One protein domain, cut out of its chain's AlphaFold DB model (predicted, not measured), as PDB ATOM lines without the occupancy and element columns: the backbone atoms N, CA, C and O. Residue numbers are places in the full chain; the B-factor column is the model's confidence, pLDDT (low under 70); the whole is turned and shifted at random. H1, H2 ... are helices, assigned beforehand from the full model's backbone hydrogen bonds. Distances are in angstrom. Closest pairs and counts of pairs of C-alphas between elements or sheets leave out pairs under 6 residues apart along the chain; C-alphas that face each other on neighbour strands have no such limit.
ATOM      1  N   GLY A  47      -3.009  27.013 -44.146       79.12
ATOM      2  CA  GLY A  47      -4.279  26.276 -44.060       79.12
ATOM      3  C   GLY A  47      -4.415  25.156 -45.104       79.12
ATOM      4  O   GLY A  47      -5.001  24.122 -44.820       79.12
ATOM      5  N   THR A  48      -3.795  25.311 -46.278       80.12
ATOM      6  CA  THR A  48      -3.747  24.282 -47.333       80.12
ATOM      7  C   THR A  48      -2.947  23.036 -46.951       80.12
ATOM      8  O   THR A  48      -3.193  21.975 -47.519       80.12
ATOM      9  N   GLN A  49      -2.014  23.157 -46.005       80.69
ATOM     10  CA  GLN A  49      -1.197  22.064 -45.472       80.69
ATOM     11  C   GLN A  49      -1.604  21.656 -44.049       80.69
ATOM     12  O   GLN A  49      -1.082  20.675 -43.530       80.69
ATOM     13  N   ASN A  50      -2.523  22.390 -43.411       83.19
ATOM     14  CA  ASN A  50      -3.060  22.045 -42.102       83.19
ATOM     15  C   ASN A  50      -4.171  20.990 -42.259       83.19
ATOM     16  O   ASN A  50      -5.268  21.324 -42.721       83.19
ATOM     17  N   PRO A  51      -3.955  19.738 -41.829       81.00
ATOM     18  CA  PRO A  51      -4.943  18.680 -42.010       81.00
ATOM     19  C   PRO A  51      -6.220  18.896 -41.171       81.00
ATOM     20  O   PRO A  51      -7.275  18.351 -41.502       81.00
ATOM     21  N   ALA A  52      -6.178  19.760 -40.148       81.12
ATOM     22  CA  ALA A  52      -7.347  20.158 -39.362       81.12
ATOM     23  C   ALA A  52      -8.187  21.281 -40.012       81.12
ATOM     24  O   ALA A  52      -9.316  21.528 -39.576       81.12
ATOM     25  N   ASP A  53      -7.692  21.955 -41.060       82.62
ATOM     26  CA  ASP A  53      -8.431  23.041 -41.721       82.62
ATOM     27  C   ASP A  53      -9.717  22.537 -42.417       82.62
ATOM     28  O   ASP A  53     -10.787  23.061 -42.088       82.62
ATOM     29  N   PRO A  54      -9.705  21.479 -43.261       80.75
ATOM     30  CA  PRO A  54     -10.919  20.976 -43.909       80.75
ATOM     31  C   PRO A  54     -12.079  20.632 -42.952       80.75
ATOM     32  O   PRO A  54     -13.193  21.111 -43.200       80.75
ATOM     33  N   PRO A  55     -11.887  19.862 -41.857       80.12
ATOM     34  CA  PRO A  55     -12.978  19.602 -40.920       80.12
ATOM     35  C   PRO A  55     -13.428  20.873 -40.187       80.12
ATOM     36  O   PRO A  55     -14.631  21.060 -40.003       80.12
ATOM     37  N   SER A  56     -12.514  21.789 -39.842       81.62
ATOM     38  CA  SER A  56     -12.875  23.048 -39.165       81.62
ATOM     39  C   SER A  56     -13.725  23.993 -40.031       81.62
ATOM     40  O   SER A  56     -14.540  24.751 -39.501       81.62
ATOM     41  N   ARG A  57     -13.588  23.909 -41.364       81.81
ATOM     42  CA  ARG A  57     -14.390  24.666 -42.344       81.81
ATOM     43  C   ARG A  57     -15.694  23.977 -42.753       81.81
ATOM     44  O   ARG A  57     -16.443  24.538 -43.548       81.81
ATOM     45  N   GLY A  58     -15.981  22.784 -42.227       84.38
ATOM     46  CA  GLY A  58     -17.215  22.056 -42.526       84.38
ATOM     47  C   GLY A  58     -17.169  21.237 -43.818       84.38
ATOM     48  O   GLY A  58     -18.134  21.235 -44.582       84.38
ATOM     49  N   CYS A  59     -16.065  20.532 -44.091       84.50
ATOM     50  CA  CYS A  59     -16.004  19.605 -45.224       84.50
ATOM     51  C   CYS A  59     -16.926  18.382 -45.040       84.50
ATOM     52  O   CYS A  59     -17.210  17.954 -43.920       84.50
ATOM     53  N   SER A  60     -17.367  17.773 -46.146       89.25
ATOM     54  CA  SER A  60     -18.176  16.550 -46.094       89.25
ATOM     55  C   SER A  60     -17.367  15.344 -45.608       89.25
ATOM     56  O   SER A  60     -16.178  15.229 -45.904       89.25
ATOM     57  N   VAL A  61     -18.032  14.380 -44.958       87.25
ATOM     58  CA  VAL A  61     -17.401  13.127 -44.493       87.25
ATOM     59  C   VAL A  61     -16.680  12.400 -45.634       87.25
ATOM     60  O   VAL A  61     -15.551  11.954 -45.468       87.25
ATOM     61  N   LYS A  62     -17.279  12.352 -46.835       89.56
ATOM     62  CA  LYS A  62     -16.648  11.750 -48.025       89.56
ATOM     63  C   LYS A  62     -15.336  12.440 -48.413       89.56
ATOM     64  O   LYS A  62     -14.422  11.774 -48.886       89.56
ATOM     65  N   THR A  63     -15.250  13.759 -48.243       84.94
ATOM     66  CA  THR A  63     -14.022  14.523 -48.508       84.94
ATOM     67  C   THR A  63     -12.992  14.264 -47.420       84.94
ATOM     68  O   THR A  63     -11.832  14.010 -47.728       84.94
ATOM     69  N   LEU A  64     -13.432  14.267 -46.160       84.12
ATOM     70  CA  LEU A  64     -12.581  14.023 -45.003       84.12
ATOM     71  C   LEU A  64     -11.896  12.650 -45.088       84.12
ATOM     72  O   LEU A  64     -10.681  12.563 -44.943       84.12
ATOM     73  N   LEU A  65     -12.652  11.601 -45.434       85.75
ATOM     74  CA  LEU A  65     -12.131  10.239 -45.612       85.75
ATOM     75  C   LEU A  65     -11.072  10.132 -46.720       85.75
ATOM     76  O   LEU A  65     -10.177   9.302 -46.623       85.75
ATOM     77  N   LYS A  66     -11.146  10.973 -47.759       84.12
ATOM     78  CA  LYS A  66     -10.168  10.989 -48.860       84.12
ATOM     79  C   LYS A  66      -8.903  11.787 -48.549       84.12
ATOM     80  O   LYS A  66      -7.903  11.601 -49.226       84.12
ATOM     81  N   LYS A  67      -8.959  12.718 -47.595       76.75
ATOM     82  CA  LYS A  67      -7.906  13.718 -47.364       76.75
ATOM     83  C   LYS A  67      -6.854  13.311 -46.328       76.75
ATOM     84  O   LYS A  67      -6.008  14.145 -46.041       76.75
ATOM     85  N   GLN A  68      -6.924  12.095 -45.767       76.31
ATOM     86  CA  GLN A  68      -6.022  11.627 -44.695       76.31
ATOM     87  C   GLN A  68      -5.784  12.718 -43.637       76.31
ATOM     88  O   GLN A  68      -4.665  13.040 -43.279       76.31
ATOM     89  N   TRP A  69      -6.863  13.329 -43.139       77.56
ATOM     90  CA  TRP A  69      -6.824  14.453 -42.186       77.56
ATOM     91  C   TRP A  69      -6.152  14.133 -40.837       77.56
ATOM     92  O   TRP A  69      -5.947  15.021 -40.014       77.56
ATOM     93  N   TYR A  70      -5.882  12.858 -40.582       77.25
ATOM     94  CA  TYR A  70      -5.147  12.368 -39.421       77.25
ATOM     95  C   TYR A  70      -3.643  12.229 -39.697       77.25
ATOM     96  O   TYR A  70      -2.870  12.036 -38.763       77.25
ATOM     97  N   GLU A  71      -3.218  12.335 -40.957       78.31
ATOM     98  CA  GLU A  71      -1.815  12.360 -41.352       78.31
ATOM     99  C   GLU A  71      -1.341  13.813 -41.443       78.31
ATOM    100  O   GLU A  71      -2.026  14.701 -41.960       78.31
ATOM    101  N   GLY A  72      -0.159  14.072 -40.887       79.44
ATOM    102  CA  GLY A  72       0.503  15.361 -41.033       79.44
ATOM    103  C   GLY A  72       0.976  15.591 -42.472       79.44
ATOM    104  O   GLY A  72       1.015  14.661 -43.281       79.44
ATOM    105  N   PRO A  73       1.383  16.821 -42.813       85.12
ATOM    106  CA  PRO A  73       2.017  17.071 -44.097       85.12
ATOM    107  C   PRO A  73       3.297  16.221 -44.238       85.12
ATOM    108  O   PRO A  73       3.974  15.981 -43.235       85.12
ATOM    109  N   PRO A  74       3.685  15.803 -45.460       86.19
ATOM    110  CA  PRO A  74       4.788  14.856 -45.662       86.19
ATOM    111  C   PRO A  74       6.116  15.268 -45.014       86.19
ATOM    112  O   PRO A  74       6.899  14.420 -44.598       86.19
ATOM    113  N   TRP A  75       6.370  16.573 -44.891       88.25
ATOM    114  CA  TRP A  75       7.586  17.095 -44.271       88.25
ATOM    115  C   TRP A  75       7.647  16.899 -42.753       88.25
ATOM    116  O   TRP A  75       8.743  16.930 -42.204       88.25
ATOM    117  N   LEU A  76       6.524  16.654 -42.069       87.38
ATOM    118  CA  LEU A  76       6.499  16.461 -40.615       87.38
ATOM    119  C   LEU A  76       7.221  15.170 -40.193       87.38
ATOM    120  O   LEU A  76       7.784  15.110 -39.105       87.38
ATOM    121  N   GLY A  77       7.233  14.158 -41.068       87.12
ATOM    122  CA  GLY A  77       7.987  12.918 -40.864       87.12
ATOM    123  C   GLY A  77       9.477  13.029 -41.204       87.12
ATOM    124  O   GLY A  77      10.240  12.113 -40.910       87.12
ATOM    125  N   ASN A  78       9.905  14.135 -41.821       89.88
ATOM    126  CA  ASN A  78      11.310  14.372 -42.127       89.88
ATOM    127  C   ASN A  78      12.056  14.926 -40.907       89.88
ATOM    128  O   ASN A  78      11.463  15.398 -39.936       89.88
ATOM    129  N   SER A  79      13.385  14.921 -40.992       90.50
ATOM    130  CA  SER A  79      14.246  15.592 -40.024       90.50
ATOM    131  C   SER A  79      13.932  17.097 -39.947       90.50
ATOM    132  O   SER A  79      13.560  17.718 -40.948       90.50
ATOM    133  N   ARG A  80      14.043  17.683 -38.745       86.94
ATOM    134  CA  ARG A  80      13.609  19.065 -38.440       86.94
ATOM    135  C   ARG A  80      14.285  20.130 -39.316       86.94
ATOM    136  O   ARG A  80      13.683  21.164 -39.579       86.94
ATOM    137  N   ASP A  81      15.497  19.871 -39.794       89.81
ATOM    138  CA  ASP A  81      16.251  20.704 -40.747       89.81
ATOM    139  C   ASP A  81      15.590  20.815 -42.130       89.81
ATOM    140  O   ASP A  81      15.839  21.773 -42.855       89.81
ATOM    141  N   LYS A  82      14.719  19.866 -42.490       89.00
ATOM    142  CA  LYS A  82      13.978  19.855 -43.761       89.00
ATOM    143  C   LYS A  82      12.582  20.448 -43.639       89.00
ATOM    144  O   LYS A  82      11.811  20.401 -44.601       89.00
ATOM    145  N   TRP A  83      12.209  20.921 -42.453       89.12
ATOM    146  CA  TRP A  83      10.889  21.492 -42.256       89.12
ATOM    147  C   TRP A  83      10.833  22.865 -42.926       89.12
ATOM    148  O   TRP A  83      11.756  23.661 -42.750       89.12
ATOM    149  N   PRO A  84       9.768  23.160 -43.687       86.12
ATOM    150  CA  PRO A  84       9.583  24.482 -44.259       86.12
ATOM    151  C   PRO A  84       9.442  25.515 -43.141       86.12
ATOM    152  O   PRO A  84       8.723  25.294 -42.162       86.12
ATOM    153  N   ASP A  85      10.111  26.652 -43.305       82.44
ATOM    154  CA  ASP A  85       9.833  27.832 -42.502       82.44
ATOM    155  C   ASP A  85       8.804  28.673 -43.252       82.44
ATOM    156  O   ASP A  85       9.055  29.169 -44.352       82.44
ATOM    157  N   PHE A  86       7.592  28.733 -42.712       77.50
ATOM    158  CA  PHE A  86       6.518  29.498 -43.319       77.50
ATOM    159  C   PHE A  86       6.505  30.885 -42.687       77.50
ATOM    160  O   PHE A  86       6.131  31.036 -41.522       77.50
TER     161      PHE A  86
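This is residues 47 to 86 of the 95 residues of an uncharacterized protein of Araneus ventricosus (UniProt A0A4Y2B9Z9). With little regular structure, the printed part is a loose strip of mostly unnamed chain, running from H2 to H3 along its length, with the stretches before H2 and after H3 folded back on the same side. Residues 56 to 62 and 77 to 82, at the two turns, stand free. The 40 printed residues include three named helices, H1, H2 and H3 in chain order, and no named strand; the class is all helix, with only 14 residues in named elements. The radius of gyration of the C-alphas is 11.8 A, and the spans are 35 by 17 by 9 A.

H1, residues 53 to 56, and H2, residues 61 to 66, are close but not clearly touching; their closest C-alphas, of Pro 55 and Leu 64, are 6.9 A apart. H3, residues 74 to 77, is apart from both. In H2, 1 of 2 O i to N i+4 pairs is within hydrogen-bond range; H1 and H3 are too short for such a pair.

H1 begins at C-alpha 53 (-8.431, 23.041, -41.721) and measures 5.1 A. H2 measures 8.7 A. H3 measures 6.1 A and ends at C-alpha 77 (7.987, 12.918, -40.864).

The C-alphas farthest apart, of Ser 60 and Asp 81, are 35.1 A apart. The printed part has no cut and no long link between helices, and no printed residue is under 70 in pLDDT.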